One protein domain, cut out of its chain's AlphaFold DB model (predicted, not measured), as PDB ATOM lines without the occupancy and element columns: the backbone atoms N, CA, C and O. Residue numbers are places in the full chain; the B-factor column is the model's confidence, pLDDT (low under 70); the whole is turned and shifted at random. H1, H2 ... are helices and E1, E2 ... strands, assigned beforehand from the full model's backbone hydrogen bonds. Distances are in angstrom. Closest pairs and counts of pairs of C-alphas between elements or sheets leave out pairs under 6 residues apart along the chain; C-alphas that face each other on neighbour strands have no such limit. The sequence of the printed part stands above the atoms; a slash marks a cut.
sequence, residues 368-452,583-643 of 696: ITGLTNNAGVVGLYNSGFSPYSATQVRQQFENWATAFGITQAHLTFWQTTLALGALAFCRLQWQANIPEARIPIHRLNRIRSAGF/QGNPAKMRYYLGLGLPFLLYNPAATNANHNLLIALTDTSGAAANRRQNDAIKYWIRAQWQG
ATOM      1  N   ILE A 368      23.432 -56.813 -20.332       58.16
ATOM      2  CA  ILE A 368      23.029 -55.413 -20.445       58.16
ATOM      3  C   ILE A 368      24.251 -54.569 -20.093       58.16
ATOM      4  O   ILE A 368      24.652 -54.502 -18.928       58.16
ATOM      5  N   THR A 369      24.844 -53.917 -21.089       59.97
ATOM      6  CA  THR A 369      25.834 -52.875 -20.824       59.97
ATOM      7  C   THR A 369      25.083 -51.672 -20.274       59.97
ATOM      8  O   THR A 369      24.413 -50.942 -21.006       59.97
ATOM      9  N   GLY A 370      25.153 -51.508 -18.956       60.69
ATOM     10  CA  GLY A 370      24.458 -50.448 -18.250       60.69
ATOM     11  C   GLY A 370      25.020 -49.077 -18.592       60.69
ATOM     12  O   GLY A 370      26.079 -48.697 -18.099       60.69
ATOM     13  N   LEU A 371      24.286 -48.303 -19.387       76.12
ATOM     14  CA  LEU A 371      24.522 -46.868 -19.486       76.12
ATOM     15  C   LEU A 371      23.929 -46.213 -18.239       76.12
ATOM     16  O   LEU A 371      22.760 -46.419 -17.937       76.12
ATOM     17  N   THR A 372      24.705 -45.438 -17.491       76.38
ATOM     18  CA  THR A 372      24.232 -44.862 -16.217       76.38
ATOM     19  C   THR A 372      23.791 -43.407 -16.343       76.38
ATOM     20  O   THR A 372      23.085 -42.897 -15.477       76.38
ATOM     21  N   ASN A 373      24.200 -42.712 -17.407       80.56
ATOM     22  CA  ASN A 373      23.978 -41.278 -17.559       80.56
ATOM     23  C   ASN A 373      24.060 -40.818 -19.026       80.56
ATOM     24  O   ASN A 373      24.367 -41.589 -19.936       80.56
ATOM     25  N   ASN A 374      23.809 -39.523 -19.238       85.81
ATOM     26  CA  ASN A 374      23.888 -38.871 -20.543       85.81
ATOM     27  C   ASN A 374      25.274 -39.002 -21.206       85.81
ATOM     28  O   ASN A 374      25.356 -39.251 -22.405       85.81
ATOM     29  N   ALA A 375      26.364 -38.886 -20.439       87.25
ATOM     30  CA  ALA A 375      27.718 -39.008 -20.983       87.25
ATOM     31  C   ALA A 375      27.964 -40.401 -21.587       87.25
ATOM     32  O   ALA A 375      28.529 -40.504 -22.673       87.25
ATOM     33  N   GLY A 376      27.455 -41.458 -20.946       88.62
ATOM     34  CA  GLY A 376      27.487 -42.817 -21.490       88.62
ATOM     35  C   GLY A 376      26.718 -42.947 -22.809       88.62
ATOM     36  O   GLY A 376      27.219 -43.563 -23.746       88.62
ATOM     37  N   VAL A 377      25.539 -42.324 -22.921       90.94
ATOM     38  CA  VAL A 377      24.762 -42.307 -24.178       90.94
ATOM     39  C   VAL A 377      25.526 -41.584 -25.292       90.94
ATOM     40  O   VAL A 377      25.579 -42.071 -26.420       90.94
ATOM     41  N   VAL A 378      26.151 -40.444 -24.982       90.94
ATOM     42  CA  VAL A 378      26.991 -39.691 -25.929       90.94
ATOM     43  C   VAL A 378      28.194 -40.519 -26.382       90.94
ATOM     44  O   VAL A 378      28.459 -40.590 -27.581       90.94
ATOM     45  N   GLY A 379      28.879 -41.190 -25.452       91.44
ATOM     46  CA  GLY A 379      29.989 -42.090 -25.761       91.44
ATOM     47  C   GLY A 379      29.566 -43.242 -26.674       91.44
ATOM     48  O   GLY A 379      30.195 -43.463 -27.705       91.44
ATOM     49  N   LEU A 380      28.451 -43.911 -26.364       91.62
ATOM     50  CA  LEU A 380      27.930 -45.001 -27.192       91.62
ATOM     51  C   LEU A 380      27.573 -44.527 -28.610       91.62
ATOM     52  O   LEU A 380      27.898 -45.200 -29.587       91.62
ATOM     53  N   TYR A 381      26.928 -43.365 -28.741       94.06
ATOM     54  CA  TYR A 381      26.536 -42.827 -30.045       94.06
ATOM     55  C   TYR A 381      27.738 -42.420 -30.909       94.06
ATOM     56  O   TYR A 381      27.730 -42.656 -32.117       94.06
ATOM     57  N   ASN A 382      28.757 -41.798 -30.306       93.94
ATOM     58  CA  ASN A 382      29.908 -41.257 -31.031       93.94
ATOM     59  C   ASN A 382      31.003 -42.298 -31.291       93.94
ATOM     60  O   ASN A 382      31.644 -42.255 -32.338       93.94
ATOM     61  N   SER A 383      31.222 -43.219 -30.352       92.12
ATOM     62  CA  SER A 383      32.356 -44.153 -30.371       92.12
ATOM     63  C   SER A 383      31.944 -45.612 -30.580       92.12
ATOM     64  O   SER A 383      32.790 -46.437 -30.917       92.12
ATOM     65  N   GLY A 384      30.656 -45.941 -30.457       89.62
ATOM     66  CA  GLY A 384      30.173 -47.317 -30.540       89.62
ATOM     67  C   GLY A 384      30.479 -48.128 -29.280       89.62
ATOM     68  O   GLY A 384      30.700 -47.579 -28.202       89.62
ATOM     69  N   PHE A 385      30.461 -49.450 -29.416       84.12
ATOM     70  CA  PHE A 385      30.762 -50.393 -28.341       84.12
ATOM     71  C   PHE A 385      31.319 -51.673 -28.951       84.12
ATOM     72  O   PHE A 385      30.574 -52.375 -29.628       84.12
ATOM     73  N   SER A 386      32.601 -51.985 -28.732       82.81
ATOM     74  CA  SER A 386      33.247 -53.164 -29.333       82.81
ATOM     75  C   SER A 386      32.415 -54.440 -29.106       82.81
ATOM     76  O   SER A 386      32.012 -54.692 -27.968       82.81
ATOM     77  N   PRO A 387      32.123 -55.238 -30.155       82.38
ATOM     78  CA  PRO A 387      32.694 -55.198 -31.513       82.38
ATOM     79  C   PRO A 387      31.982 -54.261 -32.515       82.38
ATOM     80  O   PRO A 387      32.286 -54.281 -33.704       82.38
ATOM     81  N   TYR A 388      31.020 -53.454 -32.071       86.31
ATOM     82  CA  TYR A 388      30.214 -52.567 -32.910       86.31
ATOM     83  C   TYR A 388      30.829 -51.174 -33.062       86.31
ATOM     84  O   TYR A 388      31.084 -50.468 -32.086       86.31
ATOM     85  N   SER A 389      30.960 -50.730 -34.309       91.44
ATOM     86  CA  SER A 389      31.258 -49.335 -34.639       91.44
ATOM     87  C   SER A 389      30.100 -48.397 -34.271       91.44
ATOM     88  O   SER A 389      28.935 -48.800 -34.225       91.44
ATOM     89  N   ALA A 390      30.393 -47.104 -34.107       92.19
ATOM     90  CA  ALA A 390      29.380 -46.066 -33.888       92.19
ATOM     91  C   ALA A 390      28.287 -46.049 -34.975       92.19
ATOM     92  O   ALA A 390      27.114 -45.802 -34.702       92.19
ATOM     93  N   THR A 391      28.642 -46.334 -36.230       93.75
ATOM     94  CA  THR A 391      27.677 -46.412 -37.337       93.75
ATOM     95  C   THR A 391      26.716 -47.584 -37.173       93.75
ATOM     96  O   THR A 391      25.509 -47.386 -37.291       93.75
ATOM     97  N   GLN A 392      27.216 -48.773 -36.823       87.94
ATOM     98  CA  GLN A 392      26.365 -49.945 -36.576       87.94
ATOM     99  C   GLN A 392      25.424 -49.722 -35.390       87.94
ATOM    100  O   GLN A 392      24.243 -50.050 -35.473       87.94
ATOM    101  N   VAL A 393      25.923 -49.108 -34.311       90.31
ATOM    102  CA  VAL A 393      25.099 -48.757 -33.149       90.31
ATOM    103  C   VAL A 393      23.959 -47.819 -33.543       90.31
ATOM    104  O   VAL A 393      22.808 -48.084 -33.199       90.31
ATOM    105  N   ARG A 394      24.252 -46.752 -34.297       93.12
ATOM    106  CA  ARG A 394      23.237 -45.795 -34.767       93.12
ATOM    107  C   ARG A 394      22.200 -46.456 -35.670       93.12
ATOM    108  O   ARG A 394      21.013 -46.224 -35.480       93.12
ATOM    109  N   GLN A 395      22.628 -47.309 -36.598       87.00
ATOM    110  CA  GLN A 395      21.718 -48.024 -37.494       87.00
ATOM    111  C   GLN A 395      20.769 -48.954 -36.725       87.00
ATOM    112  O   GLN A 395      19.558 -48.902 -36.930       87.00
ATOM    113  N   GLN A 396      21.298 -49.774 -35.810       83.62
ATOM    114  CA  GLN A 396      20.474 -50.661 -34.982       83.62
ATOM    115  C   GLN A 396      19.510 -49.858 -34.100       83.62
ATOM    116  O   GLN A 396      18.327 -50.179 -34.022       83.62
ATOM    117  N   PHE A 397      19.984 -48.773 -33.486       89.19
ATOM    118  CA  PHE A 397      19.138 -47.868 -32.713       89.19
ATOM    119  C   PHE A 397      17.979 -47.295 -33.539       89.19
ATOM    120  O   PHE A 397      16.840 -47.342 -33.080       89.19
ATOM    121  N   GLU A 398      18.233 -46.778 -34.742       87.19
ATOM    122  CA  GLU A 398      17.188 -46.171 -35.575       87.19
ATOM    123  C   GLU A 398      16.106 -47.180 -35.986       87.19
ATOM    124  O   GLU A 398      14.914 -46.844 -35.985       87.19
ATOM    125  N   ASN A 399      16.496 -48.431 -36.250       77.69
ATOM    126  CA  ASN A 399      15.555 -49.521 -36.517       77.69
ATOM    127  C   ASN A 399      14.615 -49.740 -35.324       77.69
ATOM    128  O   ASN A 399      13.393 -49.760 -35.481       77.69
ATOM    129  N   TRP A 400      15.177 -49.843 -34.116       78.12
ATOM    130  CA  TRP A 400      14.401 -50.041 -32.894       78.12
ATOM    131  C   TRP A 400      13.543 -48.825 -32.543       78.12
ATOM    132  O   TRP A 400      12.349 -48.972 -32.292       78.12
ATOM    133  N   ALA A 401      14.089 -47.610 -32.603       83.81
ATOM    134  CA  ALA A 401      13.329 -46.386 -32.362       83.81
ATOM    135  C   ALA A 401      12.101 -46.294 -33.281       83.81
ATOM    136  O   ALA A 401      11.001 -45.992 -32.816       83.81
ATOM    137  N   THR A 402      12.264 -46.646 -34.558       77.88
ATOM    138  CA  THR A 402      11.160 -46.717 -35.523       77.88
ATOM    139  C   THR A 402      10.139 -47.797 -35.152       77.88
ATOM    140  O   THR A 402       8.936 -47.530 -35.188       77.88
ATOM    141  N   ALA A 403      10.588 -48.981 -34.722       69.19
ATOM    142  CA  ALA A 403       9.713 -50.073 -34.285       69.19
ATOM    143  C   ALA A 403       8.857 -49.710 -33.056       69.19
ATOM    144  O   ALA A 403       7.679 -50.059 -33.007       69.19
ATOM    145  N   PHE A 404       9.400 -48.940 -32.107       75.38
ATOM    146  CA  PHE A 404       8.650 -48.417 -30.953       75.38
ATOM    147  C   PHE A 404       7.792 -47.180 -31.285       75.38
ATOM    148  O   PHE A 404       6.999 -46.738 -30.453       75.38
ATOM    149  N   GLY A 405       7.913 -46.612 -32.488       80.56
ATOM    150  CA  GLY A 405       7.227 -45.375 -32.877       80.56
ATOM    151  C   GLY A 405       7.870 -44.100 -32.321       80.56
ATOM    152  O   GLY A 405       7.268 -43.034 -32.382       80.56
ATOM    153  N   ILE A 406       9.101 -44.177 -31.814       88.06
ATOM    154  CA  ILE A 406       9.859 -43.015 -31.350       88.06
ATOM    155  C   ILE A 406      10.497 -42.331 -32.560       88.06
ATOM    156  O   ILE A 406      11.587 -42.681 -33.019       88.06
ATOM    157  N   THR A 407       9.786 -41.348 -33.103       89.44
ATOM    158  CA  THR A 407      10.170 -40.613 -34.316       89.44
ATOM    159  C   THR A 407      10.687 -39.206 -34.005       89.44
ATOM    160  O   THR A 407      10.715 -38.767 -32.853       89.44
ATOM    161  N   GLN A 408      11.066 -38.464 -35.051       91.38
ATOM    162  CA  GLN A 408      11.415 -37.047 -34.934       91.38
ATOM    163  C   GLN A 408      10.266 -36.204 -34.354       91.38
ATOM    164  O   GLN A 408      10.535 -35.216 -33.676       91.38
ATOM    165  N   ALA A 409       9.006 -36.624 -34.529       93.50
ATOM    166  CA  ALA A 409       7.847 -35.921 -33.981       93.50
ATOM    167  C   ALA A 409       7.900 -35.798 -32.449       93.50
ATOM    168  O   ALA A 409       7.504 -34.768 -31.911       93.50
ATOM    169  N   HIS A 410       8.455 -36.793 -31.744       94.81
ATOM    170  CA  HIS A 410       8.672 -36.697 -30.297       94.81
ATOM    171  C   HIS A 410       9.678 -35.599 -29.940       94.81
ATOM    172  O   HIS A 410       9.454 -34.849 -28.993       94.81
ATOM    173  N   LEU A 411      10.776 -35.479 -30.693       94.94
ATOM    174  CA  LEU A 411      11.764 -34.428 -30.448       94.94
ATOM    175  C   LEU A 411      11.205 -33.048 -30.780       94.94
ATOM    176  O   LEU A 411      11.365 -32.138 -29.975       94.94
ATOM    177  N   THR A 412      10.508 -32.902 -31.907       95.94
ATOM    178  CA  THR A 412       9.838 -31.648 -32.274       95.94
ATOM    179  C   THR A 412       8.825 -31.242 -31.210       95.94
ATOM    180  O   THR A 412       8.841 -30.099 -30.765       95.94
ATOM    181  N   PHE A 413       8.011 -32.182 -30.723       97.00
ATOM    182  CA  PHE A 413       7.082 -31.934 -29.625       97.00
ATOM    183  C   PHE A 413       7.791 -31.381 -28.383       97.00
ATOM    184  O   PHE A 413       7.357 -30.371 -27.826       97.00
ATOM    185  N   TRP A 414       8.892 -32.010 -27.952       97.12
ATOM    186  CA  TRP A 414       9.635 -31.531 -26.790       97.12
ATOM    187  C   TRP A 414      10.306 -30.186 -27.042       97.12
ATOM    188  O   TRP A 414      10.276 -29.337 -26.164       97.12
ATOM    189  N   GLN A 415      10.861 -29.953 -28.229       96.12
ATOM    190  CA  GLN A 415      11.443 -28.662 -28.595       96.12
ATOM    191  C   GLN A 415      10.392 -27.548 -28.543       96.12
ATOM    192  O   GLN A 415      10.639 -26.518 -27.927       96.12
ATOM    193  N   THR A 416       9.201 -27.769 -29.107       96.81
ATOM    194  CA  THR A 416       8.090 -26.807 -29.057       96.81
ATOM    195  C   THR A 416       7.589 -26.597 -27.631       96.81
ATOM    196  O   THR A 416       7.415 -25.460 -27.207       96.81
ATOM    197  N   THR A 417       7.399 -27.676 -26.868       96.75
ATOM    198  CA  THR A 417       6.878 -27.618 -25.493       96.75
ATOM    199  C   THR A 417       7.856 -26.935 -24.539       96.75
ATOM    200  O   THR A 417       7.443 -26.154 -23.688       96.75
ATOM    201  N   LEU A 418       9.154 -27.207 -24.677       96.31
ATOM    202  CA  LEU A 418      10.198 -26.629 -23.827       96.31
ATOM    203  C   LEU A 418      10.599 -25.211 -24.257       96.31
ATOM    204  O   LEU A 418      11.233 -24.508 -23.477       96.31
ATOM    205  N   ALA A 419      10.222 -24.788 -25.466       94.38
ATOM    206  CA  ALA A 419      10.341 -23.406 -25.930       94.38
ATOM    207  C   ALA A 419       9.138 -22.527 -25.535       94.38
ATOM    208  O   ALA A 419       9.138 -21.332 -25.831       94.38
ATOM    209  N   LEU A 420       8.114 -23.089 -24.882       92.12
ATOM    210  CA  LEU A 420       7.027 -22.299 -24.303       92.12
ATOM    211  C   LEU A 420       7.559 -21.391 -23.183       92.12
ATOM    212  O   LEU A 420       8.482 -21.760 -22.461       92.12
ATOM    213  N   GLY A 421       6.917 -20.238 -22.988       89.88
ATOM    214  CA  GLY A 421       7.140 -19.414 -21.796       89.88
ATOM    215  C   GLY A 421       6.695 -20.132 -20.518       89.88
ATOM    216  O   GLY A 421       5.867 -21.056 -20.554       89.88
ATOM    217  N   ALA A 422       7.199 -19.689 -19.366       93.81
ATOM    218  CA  ALA A 422       7.040 -20.410 -18.106       93.81
ATOM    219  C   ALA A 422       5.562 -20.627 -17.720       93.81
ATOM    220  O   ALA A 422       5.193 -21.716 -17.274       93.81
ATOM    221  N   LEU A 423       4.693 -19.634 -17.951       93.81
ATOM    222  CA  LEU A 423       3.253 -19.752 -17.671       93.81
ATOM    223  C   LEU A 423       2.567 -20.793 -18.562       93.81
ATOM    224  O   LEU A 423       1.781 -21.604 -18.074       93.81
ATOM    225  N   ALA A 424       2.858 -20.770 -19.866       92.69
ATOM    226  CA  ALA A 424       2.248 -21.675 -20.838       92.69
ATOM    227  C   ALA A 424       2.651 -23.128 -20.567       92.69
ATOM    228  O   ALA A 424       1.800 -24.019 -20.593       92.69
ATOM    229  N   PHE A 425       3.914 -23.357 -20.205       95.50
ATOM    230  CA  PHE A 425       4.371 -24.668 -19.762       95.50
ATOM    231  C   PHE A 425       3.662 -25.121 -18.472       95.50
ATOM    232  O   PHE A 425       3.175 -26.250 -18.407       95.50
ATOM    233  N   CYS A 426       3.534 -24.241 -17.470       95.50
ATOM    234  CA  CYS A 426       2.911 -24.567 -16.180       95.50
ATOM    235  C   CYS A 426       1.411 -24.889 -16.259       95.50
ATOM    236  O   CYS A 426       0.880 -25.494 -15.332       95.50
ATOM    237  N   ARG A 427       0.722 -24.537 -17.353       92.81
ATOM    238  CA  ARG A 427      -0.681 -24.937 -17.578       92.81
ATOM    239  C   ARG A 427      -0.861 -26.419 -17.882       92.81
ATOM    240  O   ARG A 427      -1.995 -26.886 -17.872       92.81
ATOM    241  N   LEU A 428       0.216 -27.130 -18.216       93.75
ATOM    242  CA  LEU A 428       0.228 -28.566 -18.519       93.75
ATOM    243  C   LEU A 428      -0.681 -29.023 -19.678       93.75
ATOM    244  O   LEU A 428      -0.740 -30.210 -19.977       93.75
ATOM    245  N   GLN A 429      -1.327 -28.108 -20.412       92.19
ATOM    246  CA  GLN A 429      -2.210 -28.446 -21.541       92.19
ATOM    247  C   GLN A 429      -1.492 -29.210 -22.664       92.19
ATOM    248  O   GLN A 429      -2.117 -29.952 -23.417       92.19
ATOM    249  N   TRP A 430      -0.170 -29.069 -22.755       95.12
ATOM    250  CA  TRP A 430       0.673 -29.799 -23.694       95.12
ATOM    251  C   TRP A 430       0.720 -31.315 -23.426       95.12
ATOM    252  O   TRP A 430       1.040 -32.065 -24.345       95.12
ATOM    253  N   GLN A 431       0.382 -31.796 -22.219       94.94
ATOM    254  CA  GLN A 431       0.437 -33.225 -21.865       94.94
ATOM    255  C   GLN A 431      -0.457 -34.093 -22.764       94.94
ATOM    256  O   GLN A 431      -0.086 -35.218 -23.110       94.94
ATOM    257  N   ALA A 432      -1.607 -33.562 -23.191       92.12
ATOM    258  CA  ALA A 432      -2.513 -34.247 -24.113       92.12
ATOM    259  C   ALA A 432      -1.893 -34.451 -25.509       92.12
ATOM    260  O   ALA A 432      -2.204 -35.429 -26.183       92.12
ATOM    261  N   ASN A 433      -0.959 -33.582 -25.905       94.69
ATOM    262  CA  ASN A 433      -0.361 -33.558 -27.241       94.69
ATOM    263  C   ASN A 433       0.949 -34.346 -27.348       94.69
ATOM    264  O   ASN A 433       1.587 -34.322 -28.399       94.69
ATOM    265  N   ILE A 434       1.373 -35.032 -26.278       94.38
ATOM    266  CA  ILE A 434       2.531 -35.925 -26.343       94.38
ATOM    267  C   ILE A 434       2.260 -36.956 -27.460       94.38
ATOM    268  O   ILE A 434       1.197 -37.585 -27.437       94.38
ATOM    269  N   PRO A 435       3.168 -37.143 -28.437       93.88
ATOM    270  CA  PRO A 435       2.955 -38.108 -29.512       93.88
ATOM    271  C   PRO A 435       2.808 -39.534 -28.977       93.88
ATOM    272  O   PRO A 435       3.458 -39.910 -27.999       93.88
ATOM    273  N   GLU A 436       1.928 -40.319 -29.598       84.62
ATOM    274  CA  GLU A 436       1.727 -41.720 -29.225       84.62
ATOM    275  C   GLU A 436       2.859 -42.609 -29.748       84.62
ATOM    276  O   GLU A 436       3.311 -42.471 -30.885       84.62
ATOM    277  N   ALA A 437       3.283 -43.556 -28.913       82.38
ATOM    278  CA  ALA A 437       4.175 -44.637 -29.313       82.38
ATOM    279  C   ALA A 437       3.364 -45.820 -29.868       82.38
ATOM    280  O   ALA A 437       2.167 -45.945 -29.613       82.38
ATOM    281  N   ARG A 438       4.020 -46.732 -30.597       73.00
ATOM    282  CA  ARG A 438       3.357 -47.940 -31.134       73.00
ATOM    283  C   ARG A 438       2.949 -48.930 -30.048       73.00
ATOM    284  O   ARG A 438       2.008 -49.692 -30.238       73.00
ATOM    285  N   ILE A 439       3.652 -48.912 -28.918       69.00
ATOM    286  CA  ILE A 439       3.312 -49.701 -27.735       69.00
ATOM    287  C   ILE A 439       3.117 -48.779 -26.524       69.00
ATOM    288  O   ILE A 439       3.746 -47.721 -26.456       69.00
ATOM    289  N   PRO A 440       2.310 -49.170 -25.524       73.31
ATOM    290  CA  PRO A 440       2.189 -48.406 -24.286       73.31
ATOM    291  C   PRO A 440       3.520 -48.332 -23.520       73.31
ATOM    292  O   PRO A 440       4.068 -49.358 -23.114       73.31
ATOM    293  N   ILE A 441       4.007 -47.113 -23.265       80.06
ATOM    294  CA  ILE A 441       5.236 -46.851 -22.498       80.06
ATOM    295  C   ILE A 441       4.858 -46.214 -21.158       80.06
ATOM    296  O   ILE A 441       4.392 -45.075 -21.112       80.06
ATOM    297  N   HIS A 442       5.101 -46.911 -20.045       80.69
ATOM    298  CA  HIS A 442       4.725 -46.463 -18.695       80.69
ATOM    299  C   HIS A 442       5.276 -45.075 -18.354       80.69
ATOM    300  O   HIS A 442       4.558 -44.248 -17.807       80.69
ATOM    301  N   ARG A 443       6.538 -44.787 -18.700       85.06
ATOM    302  CA  ARG A 443       7.161 -43.486 -18.400       85.06
ATOM    303  C   ARG A 443       6.537 -42.339 -19.192       85.06
ATOM    304  O   ARG A 443       6.389 -41.251 -18.645       85.06
ATOM    305  N   LEU A 444       6.120 -42.592 -20.432       88.38
ATOM    306  CA  LEU A 444       5.396 -41.615 -21.242       88.38
ATOM    307  C   LEU A 444       3.998 -41.362 -20.662       88.38
ATOM    308  O   LEU A 444       3.609 -40.216 -20.454       88.38
ATOM    309  N   ASN A 445       3.290 -42.436 -20.301       86.06
ATOM    310  CA  ASN A 445       1.974 -42.361 -19.665       86.06
ATOM    311  C   ASN A 445       2.027 -41.642 -18.313       86.06
ATOM    312  O   ASN A 445       1.156 -40.828 -18.023       86.06
ATOM    313  N   ARG A 446       3.078 -41.872 -17.517       86.62
ATOM    314  CA  ARG A 446       3.302 -41.166 -16.251       86.62
ATOM    315  C   ARG A 446       3.466 -39.665 -16.460       86.62
ATOM    316  O   ARG A 446       2.986 -38.908 -15.634       86.62
ATOM    317  N   ILE A 447       4.120 -39.221 -17.536       92.31
ATOM    318  CA  ILE A 447       4.205 -37.787 -17.849       92.31
ATOM    319  C   ILE A 447       2.825 -37.239 -18.226       92.31
ATOM    320  O   ILE A 447       2.484 -36.152 -17.771       92.31
ATOM    321  N   ARG A 448       2.025 -37.980 -19.011       92.31
ATOM    322  CA  ARG A 448       0.659 -37.565 -19.388       92.31
ATOM    323  C   ARG A 448      -0.252 -37.363 -18.175       92.31
ATOM    324  O   ARG A 448      -1.107 -36.490 -18.217       92.31
ATOM    325  N   SER A 449      -0.087 -38.171 -17.126       90.50
ATOM    326  CA  SER A 449      -0.908 -38.116 -15.909       90.50
ATOM    327  C   SER A 449      -0.233 -37.435 -14.713       90.50
ATOM    328  O   SER A 449      -0.828 -37.376 -13.638       90.50
ATOM    329  N   ALA A 450       1.000 -36.938 -14.861       92.56
ATOM    330  CA  ALA A 450       1.728 -36.307 -13.766       92.56
ATOM    331  C   ALA A 450       1.060 -34.992 -13.356       92.56
ATOM    332  O   ALA A 450       0.841 -34.111 -14.190       92.56
ATOM    333  N   GLY A 451       0.811 -34.839 -12.054       92.44
ATOM    334  CA  GLY A 451       0.446 -33.554 -11.472       92.44
ATOM    335  C   GLY A 451       1.616 -32.565 -11.489       92.44
ATOM    336  O   GLY A 451       2.774 -32.935 -11.712       92.44
ATOM    337  N   PHE A 452       1.318 -31.299 -11.198       93.31
ATOM    338  CA  PHE A 452       2.293 -30.204 -11.251       93.31
ATOM    339  C   PHE A 452       3.542 -30.441 -10.383       93.31
ATOM    340  O   PHE A 452       4.650 -30.099 -10.787       93.31
ATOM    341  N   GLN A 583      18.070 -31.213 -28.221       91.12
ATOM    342  CA  GLN A 583      18.768 -30.625 -29.362       91.12
ATOM    343  C   GLN A 583      20.016 -31.432 -29.736       91.12
ATOM    344  O   GLN A 583      20.713 -31.970 -28.875       91.12
ATOM    345  N   GLY A 584      20.301 -31.481 -31.040       87.62
ATOM    346  CA  GLY A 584      21.497 -32.113 -31.595       87.62
ATOM    347  C   GLY A 584      21.565 -33.633 -31.418       87.62
ATOM    348  O   GLY A 584      20.678 -34.285 -30.864       87.62
ATOM    349  N   ASN A 585      22.655 -34.220 -31.900       87.19
ATOM    350  CA  ASN A 585      22.952 -35.625 -31.642       87.19
ATOM    351  C   ASN A 585      23.584 -35.778 -30.246       87.19
ATOM    352  O   ASN A 585      24.444 -34.966 -29.901       87.19
ATOM    353  N   PRO A 586      23.223 -36.798 -29.439       92.56
ATOM    354  CA  PRO A 586      22.303 -37.910 -29.712       92.56
ATOM    355  C   PRO A 586      20.922 -37.773 -29.026       92.56
ATOM    356  O   PRO A 586      20.480 -38.695 -28.334       92.56
ATOM    357  N   ALA A 587      20.221 -36.641 -29.178       94.25
ATOM    358  CA  ALA A 587      18.977 -36.353 -28.446       94.25
ATOM    359  C   ALA A 587      17.901 -37.448 -28.567       94.25
ATOM    360  O   ALA A 587      17.282 -37.819 -27.569       94.25
ATOM    361  N   LYS A 588      17.708 -38.015 -29.766       94.94
ATOM    362  CA  LYS A 588      16.722 -39.086 -30.000       94.94
ATOM    363  C   LYS A 588      17.033 -40.336 -29.172       94.94
ATOM    364  O   LYS A 588      16.143 -40.881 -28.525       94.94
ATOM    365  N   MET A 589      18.299 -40.758 -29.157       94.19
ATOM    366  CA  MET A 589      18.760 -41.932 -28.405       94.19
ATOM    367  C   MET A 589      18.681 -41.699 -26.897       94.19
ATOM    368  O   MET A 589      18.240 -42.579 -26.163       94.19
ATOM    369  N   ARG A 590      19.033 -40.492 -26.436       92.69
ATOM    370  CA  ARG A 590      18.877 -40.079 -25.033       92.69
ATOM    371  C   ARG A 590      17.427 -40.191 -24.577       92.69
ATOM    372  O   ARG A 590      17.162 -40.835 -23.567       92.69
ATOM    373  N   TYR A 591      16.506 -39.605 -25.339       94.19
ATOM    374  CA  TYR A 591      15.075 -39.663 -25.055       94.19
ATOM    375  C   TYR A 591      14.558 -41.110 -25.040       94.19
ATOM    376  O   TYR A 591      13.914 -41.526 -24.079       94.19
ATOM    377  N   TYR A 592      14.907 -41.901 -26.058       92.69
ATOM    378  CA  TYR A 592      14.537 -43.314 -26.173       92.69
ATOM    379  C   TYR A 592      14.988 -44.146 -24.959       92.69
ATOM    380  O   TYR A 592      14.180 -44.826 -24.324       92.69
ATOM    381  N   LEU A 593      16.264 -44.050 -24.583       89.88
ATOM    382  CA  LEU A 593      16.817 -44.780 -23.440       89.88
ATOM    383  C   LEU A 593      16.274 -44.255 -22.101       89.88
ATOM    384  O   LEU A 593      16.058 -45.030 -21.170       89.88
ATOM    385  N   GLY A 594      16.002 -42.951 -21.993       88.88
ATOM    386  CA  GLY A 594      15.402 -42.343 -20.805       88.88
ATOM    387  C   GLY A 594      13.940 -42.742 -20.574       88.88
ATOM    388  O   GLY A 594      13.509 -42.870 -19.421       88.88
ATOM    389  N   LEU A 595      13.206 -43.061 -21.647       88.19
ATOM    390  CA  LEU A 595      11.913 -43.754 -21.585       88.19
ATOM    391  C   LEU A 595      12.025 -45.203 -21.076       88.19
ATOM    392  O   LEU A 595      11.001 -45.825 -20.793       88.19
ATOM    393  N   GLY A 596      13.243 -45.717 -20.887       83.00
ATOM    394  CA  GLY A 596      13.505 -47.082 -20.440       83.00
ATOM    395  C   GLY A 596      13.368 -48.112 -21.556       83.00
ATOM    396  O   GLY A 596      13.193 -49.287 -21.260       83.00
ATOM    397  N   LEU A 597      13.410 -47.692 -22.821       84.38
ATOM    398  CA  LEU A 597      13.340 -48.604 -23.957       84.38
ATOM    399  C   LEU A 597      14.736 -49.149 -24.270       84.38
ATOM    400  O   LEU A 597      15.677 -48.356 -24.357       84.38
ATOM    401  N   PRO A 598      14.900 -50.464 -24.468       82.69
ATOM    402  CA  PRO A 598      16.173 -51.021 -24.890       82.69
ATOM    403  C   PRO A 598      16.247 -51.197 -26.406       82.69
ATOM    404  O   PRO A 598      15.228 -51.211 -27.093       82.69
ATOM    405  N   PHE A 599      17.449 -51.383 -26.935       80.38
ATOM    406  CA  PHE A 599      17.649 -51.816 -28.319       80.38
ATOM    407  C   PHE A 599      18.761 -52.860 -28.392       80.38
ATOM    408  O   PHE A 599      19.666 -52.870 -27.558       80.38
ATOM    409  N   LEU A 600      18.690 -53.757 -29.372       78.62
ATOM    410  CA  LEU A 600      19.665 -54.833 -29.528       78.62
ATOM    411  C   LEU A 600      20.766 -54.427 -30.501       78.62
ATOM    412  O   LEU A 600      20.492 -54.069 -31.646       78.62
ATOM    413  N   LEU A 601      22.009 -54.554 -30.051       78.38
ATOM    414  CA  LEU A 601      23.162 -54.639 -30.930       78.38
ATOM    415  C   LEU A 601      23.347 -56.087 -31.344       78.38
ATOM    416  O   LEU A 601      23.430 -56.985 -30.503       78.38
ATOM    417  N   TYR A 602      23.369 -56.281 -32.654       73.12
ATOM    418  CA  TYR A 602      23.253 -57.591 -33.246       73.12
ATOM    419  C   TYR A 602      24.300 -57.803 -34.346       73.12
ATOM    420  O   TYR A 602      24.392 -56.988 -35.270       73.12
ATOM    421  N   ASN A 603      25.086 -58.881 -34.236       69.00
ATOM    422  CA  ASN A 603      26.160 -59.219 -35.167       69.00
ATOM    423  C   ASN A 603      25.925 -60.606 -35.798       69.00
ATOM    424  O   ASN A 603      26.208 -61.619 -35.156       69.00
ATOM    425  N   PRO A 604      25.501 -60.665 -37.075       56.09
ATOM    426  CA  PRO A 604      25.258 -61.912 -37.802       56.09
ATOM    427  C   PRO A 604      26.480 -62.701 -38.217       56.09
ATOM    428  O   PRO A 604      26.326 -63.769 -38.789       56.09
ATOM    429  N   ALA A 605      27.682 -62.220 -37.928       57.66
ATOM    430  CA  ALA A 605      28.896 -63.008 -38.074       57.66
ATOM    431  C   ALA A 605      29.439 -63.497 -36.720       57.66
ATOM    432  O   ALA A 605      30.462 -64.179 -36.680       57.66
ATOM    433  N   ALA A 606      28.809 -63.132 -35.595       59.53
ATOM    434  CA  ALA A 606      29.326 -63.489 -34.285       59.53
ATOM    435  C   ALA A 606      29.074 -64.965 -33.961       59.53
ATOM    436  O   ALA A 606      27.940 -65.410 -33.829       59.53
ATOM    437  N   THR A 607      30.157 -65.703 -33.732       56.31
ATOM    438  CA  THR A 607      30.134 -67.071 -33.189       56.31
ATOM    439  C   THR A 607      29.992 -67.102 -31.664       56.31
ATOM    440  O   THR A 607      29.725 -68.150 -31.086       56.31
ATOM    441  N   ASN A 608      30.153 -65.952 -30.999       60.06
ATOM    442  CA  ASN A 608      30.015 -65.794 -29.555       60.06
ATOM    443  C   ASN A 608      28.709 -65.060 -29.224       60.06
ATOM    444  O   ASN A 608      28.547 -63.893 -29.588       60.06
ATOM    445  N   ALA A 609      27.804 -65.712 -28.488       55.75
ATOM    446  CA  ALA A 609      26.526 -65.129 -28.068       55.75
ATOM    447  C   ALA A 609      26.694 -63.837 -27.245       55.75
ATOM    448  O   ALA A 609      25.853 -62.943 -27.328       55.75
ATOM    449  N   ASN A 610      27.824 -63.675 -26.543       61.62
ATOM    450  CA  ASN A 610      28.145 -62.459 -25.790       61.62
ATOM    451  C   ASN A 610      28.374 -61.228 -26.677       61.62
ATOM    452  O   ASN A 610      28.456 -60.117 -26.162       61.62
ATOM    453  N   HIS A 611      28.489 -61.391 -27.996       68.69
ATOM    454  CA  HIS A 611      28.545 -60.256 -28.909       68.69
ATOM    455  C   HIS A 611      27.156 -59.694 -29.217       68.69
ATOM    456  O   HIS A 611      27.087 -58.582 -29.716       68.69
ATOM    457  N   ASN A 612      26.055 -60.388 -28.912       71.81
ATOM    458  CA  ASN A 612      24.702 -59.847 -29.062       71.81
ATOM    459  C   ASN A 612      24.258 -59.218 -27.739       71.81
ATOM    460  O   ASN A 612      24.150 -59.908 -26.725       71.81
ATOM    461  N   LEU A 613      24.024 -57.906 -27.743       74.94
ATOM    462  CA  LEU A 613      23.929 -57.103 -26.523       74.94
ATOM    463  C   LEU A 613      22.635 -56.301 -26.493       74.94
ATOM    464  O   LEU A 613      22.354 -55.533 -27.414       74.94
ATOM    465  N   LEU A 614      21.872 -56.431 -25.409       77.88
ATOM    466  CA  LEU A 614      20.738 -55.551 -25.158       77.88
ATOM    467  C   LEU A 614      21.235 -54.272 -24.484       77.88
ATOM    468  O   LEU A 614      21.688 -54.294 -23.342       77.88
ATOM    469  N   ILE A 615      21.135 -53.145 -25.177       82.81
ATOM    470  CA  ILE A 615      21.504 -51.844 -24.629       82.81
ATOM    471  C   ILE A 615      20.310 -51.267 -23.887       82.81
ATOM    472  O   ILE A 615      19.244 -51.070 -24.468       82.81
ATOM    473  N   ALA A 616      20.506 -50.961 -22.607       84.12
ATOM    474  CA  ALA A 616      19.523 -50.300 -21.762       84.12
ATOM    475  C   ALA A 616      20.215 -49.345 -20.784       84.12
ATOM    476  O   ALA A 616      21.403 -49.471 -20.479       84.12
ATOM    477  N   LEU A 617      19.452 -48.382 -20.274       83.19
ATOM    478  CA  LEU A 617      19.928 -47.470 -19.243       83.19
ATOM    479  C   LEU A 617      19.721 -48.097 -17.851       83.19
ATOM    480  O   LEU A 617      18.608 -48.492 -17.498       83.19
ATOM    481  N   THR A 618      20.784 -48.153 -17.055       77.38
ATOM    482  CA  THR A 618      20.782 -48.610 -15.660       77.38
ATOM    483  C   THR A 618      20.278 -47.500 -14.747       77.38
ATOM    484  O   THR A 618      20.655 -46.337 -14.897       77.38
ATOM    485  N   ASP A 619      19.425 -47.847 -13.782       69.06
ATOM    486  CA  ASP A 619      19.081 -46.931 -12.693       69.06
ATOM    487  C   ASP A 619      20.117 -47.053 -11.571       69.06
ATOM    488  O   ASP A 619      20.295 -48.126 -11.000       69.06
ATOM    489  N   THR A 620      20.829 -45.967 -11.277       61.16
ATOM    490  CA  THR A 620      21.829 -45.910 -10.198       61.16
ATOM    491  C   THR A 620      21.290 -45.249  -8.928       61.16
ATOM    492  O   THR A 620      22.032 -45.087  -7.961       61.16
ATOM    493  N   SER A 621      20.007 -44.862  -8.896       51.12
ATOM    494  CA  SER A 621      19.411 -44.136  -7.772       51.12
ATOM    495  C   SER A 621      18.634 -45.054  -6.810       51.12
ATOM    496  O   SER A 621      17.492 -45.440  -7.050       51.12
ATOM    497  N   GLY A 622      19.246 -45.376  -5.663       51.66
ATOM    498  CA  GLY A 622      18.568 -45.966  -4.497       51.66
ATOM    499  C   GLY A 622      18.194 -47.457  -4.580       51.66
ATOM    500  O   GLY A 622      18.640 -48.199  -5.451       51.66
ATOM    501  N   ALA A 623      17.361 -47.901  -3.625       40.41
ATOM    502  CA  ALA A 623      17.039 -49.302  -3.298       40.41
ATOM    503  C   ALA A 623      16.301 -50.115  -4.390       40.41
ATOM    504  O   ALA A 623      15.847 -51.228  -4.141       40.41
ATOM    505  N   ALA A 624      16.158 -49.583  -5.603       52.69
ATOM    506  CA  ALA A 624      15.443 -50.227  -6.698       52.69
ATOM    507  C   ALA A 624      16.225 -50.180  -8.021       52.69
ATOM    508  O   ALA A 624      15.625 -50.018  -9.086       52.69
ATOM    509  N   ALA A 625      17.546 -50.374  -7.946       57.84
ATOM    510  CA  ALA A 625      18.487 -50.382  -9.070       57.84
ATOM    511  C   ALA A 625      18.109 -51.309 -10.246       57.84
ATOM    512  O   ALA A 625      18.696 -51.179 -11.310       57.84
ATOM    513  N   ASN A 626      17.123 -52.204 -10.081       62.72
ATOM    514  CA  ASN A 626      16.647 -53.137 -11.107       62.72
ATOM    515  C   ASN A 626      15.364 -52.677 -11.831       62.72
ATOM    516  O   ASN A 626      14.969 -53.298 -12.815       62.72
ATOM    517  N   ARG A 627      14.658 -51.628 -11.372       70.62
ATOM    518  CA  ARG A 627      13.328 -51.278 -11.923       70.62
ATOM    519  C   ARG A 627      13.381 -50.840 -13.385       70.62
ATOM    520  O   ARG A 627      12.551 -51.282 -14.171       70.62
ATOM    521  N   ARG A 628      14.340 -49.991 -13.767       72.56
ATOM    522  CA  ARG A 628      14.444 -49.499 -15.153       72.56
ATOM    523  C   ARG A 628      14.844 -50.615 -16.121       72.56
ATOM    524  O   ARG A 628      14.348 -50.645 -17.240       72.56
ATOM    525  N   GLN A 629      15.676 -51.550 -15.678       73.00
ATOM    526  CA  GLN A 629      16.090 -52.712 -16.454       73.00
ATOM    527  C   GLN A 629      14.951 -53.726 -16.571       73.00
ATOM    528  O   GLN A 629      14.719 -54.229 -17.665       73.00
ATOM    529  N   ASN A 630      14.189 -53.961 -15.494       73.81
ATOM    530  CA  ASN A 630      12.953 -54.746 -15.545       73.81
ATOM    531  C   ASN A 630      12.002 -54.173 -16.597       73.81
ATOM    532  O   ASN A 630      11.547 -54.900 -17.471       73.81
ATOM    533  N   ASP A 631      11.730 -52.868 -16.538       74.94
ATOM    534  CA  ASP A 631      10.872 -52.192 -17.510       74.94
ATOM    535  C   ASP A 631      11.420 -52.341 -18.936       74.94
ATOM    536  O   ASP A 631      10.666 -52.663 -19.850       74.94
ATOM    537  N   ALA A 632      12.733 -52.184 -19.123       75.38
ATOM    538  CA  ALA A 632      13.369 -52.358 -20.421       75.38
ATOM    539  C   ALA A 632      13.152 -53.768 -20.980       75.38
ATOM    540  O   ALA A 632      12.679 -53.908 -22.103       75.38
ATOM    541  N   ILE A 633      13.404 -54.813 -20.188       73.50
ATOM    542  CA  ILE A 633      13.155 -56.209 -20.578       73.50
ATOM    543  C   ILE A 633      11.678 -56.423 -20.931       73.50
ATOM    544  O   ILE A 633      11.359 -57.091 -21.912       73.50
ATOM    545  N   LYS A 634      10.761 -55.821 -20.173       75.62
ATOM    546  CA  LYS A 634       9.320 -55.902 -20.443       75.62
ATOM    547  C   LYS A 634       8.959 -55.272 -21.779       75.62
ATOM    548  O   LYS A 634       8.229 -55.880 -22.560       75.62
ATOM    549  N   TYR A 635       9.477 -54.080 -22.066       74.69
ATOM    550  CA  TYR A 635       9.269 -53.421 -23.356       74.69
ATOM    551  C   TYR A 635       9.928 -54.172 -24.500       74.69
ATOM    552  O   TYR A 635       9.331 -54.272 -25.565       74.69
ATOM    553  N   TRP A 636      11.114 -54.731 -24.270       74.06
ATOM    554  CA  TRP A 636      11.819 -55.575 -25.225       74.06
ATOM    555  C   TRP A 636      10.975 -56.775 -25.637       74.06
ATOM    556  O   TRP A 636      10.727 -56.967 -26.821       74.06
ATOM    557  N   ILE A 637      10.484 -57.536 -24.655       72.38
ATOM    558  CA  ILE A 637       9.586 -58.667 -24.882       72.38
ATOM    559  C   ILE A 637       8.354 -58.188 -25.640       72.38
ATOM    560  O   ILE A 637       8.052 -58.732 -26.690       72.38
ATOM    561  N   ARG A 638       7.665 -57.145 -25.161       71.94
ATOM    562  CA  ARG A 638       6.435 -56.639 -25.792       71.94
ATOM    563  C   ARG A 638       6.636 -56.186 -27.233       71.94
ATOM    564  O   ARG A 638       5.767 -56.441 -28.051       71.94
ATOM    565  N   ALA A 639       7.763 -55.555 -27.551       68.88
ATOM    566  CA  ALA A 639       8.072 -55.091 -28.901       68.88
ATOM    567  C   ALA A 639       8.321 -56.228 -29.897       68.88
ATOM    568  O   ALA A 639       8.327 -55.988 -31.101       68.88
ATOM    569  N   GLN A 640       8.500 -57.460 -29.417       69.56
ATOM    570  CA  GLN A 640       8.535 -58.645 -30.270       69.56
ATOM    571  C   GLN A 640       7.134 -59.117 -30.666       69.56
ATOM    572  O   GLN A 640       7.046 -60.001 -31.514       69.56
ATOM    573  N   TRP A 641       6.061 -58.535 -30.106       71.62
ATOM    574  CA  TRP A 641       4.683 -58.952 -30.364       71.62
ATOM    575  C   TRP A 641       3.735 -57.841 -30.859       71.62
ATOM    576  O   TRP A 641       3.879 -56.671 -30.512       71.62
ATOM    577  N   GLN A 642       2.748 -58.217 -31.672       69.00
ATOM    578  CA  GLN A 642       1.632 -57.405 -32.175       69.00
ATOM    579  C   GLN A 642       0.320 -58.204 -32.127       69.00
ATOM    580  O   GLN A 642       0.317 -59.401 -31.838       69.00
ATOM    581  N   GLY A 643      -0.799 -57.541 -32.425       71.31
ATOM    582  CA  GLY A 643      -2.146 -58.088 -32.241       71.31
ATOM    583  C   GLY A 643      -2.734 -57.691 -30.887       71.31
ATOM    584  O   GLY A 643      -2.403 -56.634 -30.344       71.31
TER     585      GLY A 643
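This is residues 368 to 452 and 583 to 643 of the 696 residues of an uncharacterized protein of Leptolyngbya boryana NIES-2135 (UniProt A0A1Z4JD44). A small three-stranded sheet, E1, E3 and E2, forms the middle of three layers, with H1 and H2 on one face and H8 on the other. H7 lies beside the sheet near the middle of the whole, and beyond it H3, H4, H5 and H6 form a second lobe that folds back on itself, H5 packing on H6. The 146 printed residues have eight named helices and three named strands, in the order E1 H1 H2 H3 H4 H5 H6 H7 E2 E3 H8; the class is mostly helix. The sheet, ordered E1 E3 E2, is mixed. The whole is compact, with a radius of gyration of the C-alphas of 16.2 A, and only just elongated, spanning 56 by 36 by 29 A.

In the sheet, E1 is residues 368 to 371, beginning at C-alpha 368 (23.029, -55.413, -20.445); E3 is residues 613 to 617, 12.7 A long, and E2 residues 599 to 601. H1 is residues 374 to 383, 14.0 A; H2, 390 to 403, 20.1 A; H8, 627 to 639, 18.2 A, ending at C-alpha 639 (8.072, -55.091, -28.901). H7 is residues 587 to 594 and H3 residues 408 to 418, 15.3 A. H4 is residues 422 to 426, H5 residues 429 to 433 and H6 residues 442 to 449.

E3 is the inner strand. It is parallel to E1, with N 371 and O 616 3.3 A apart, within hydrogen-bond range. E2 and E3 form an antiparallel hairpin, with N 601 and O 613 at 2.8 A. H8 is on the sheet at a height of 9.5 A, slantwise to the strands, at 49 degrees to E3 on the local plane. H2 is on the sheet; the C-alphas of Trp 400 and Phe 599 in E2, their closest, are 5.9 A apart. H1 touches H2, through H2 residues 390 to 394 alone, at a steep tilt of 62 degrees, closest at C-alphas 383 and 390, 5.0 A. H7 only grazes the sheet; it touches H1, with C-alphas 377 and 590 closest at 6.4 A. H3 and H7 only just touch, with 3 pairs of C-alphas within 8 A, the closest 411 and 588 at 6.8 A. H4 is close to but not clearly touching H3, with C-alphas 417 and 425 closest at 6.9 A. H5 touches H6, closest at C-alphas 431 and 448, 5.0 A. Every O i to N i+4 pair is within hydrogen-bond range in H1, H2, H3, H4, H6, H7 and H8; H5 has 0 of 1, and 1 of 2 O i to N i+3 pairs.

The farthest C-alphas, Leu 423 and Thr 607, are 56.6 A apart. Residues 453 to 582 are not printed; C-alphas 452 and 583 are 24.5 A apart across the cut. The link from E2 to E3 is long. Mean pLDDT of the printed part is 82.0; residues 603 to 611 and 619 to 626 are among those under 70.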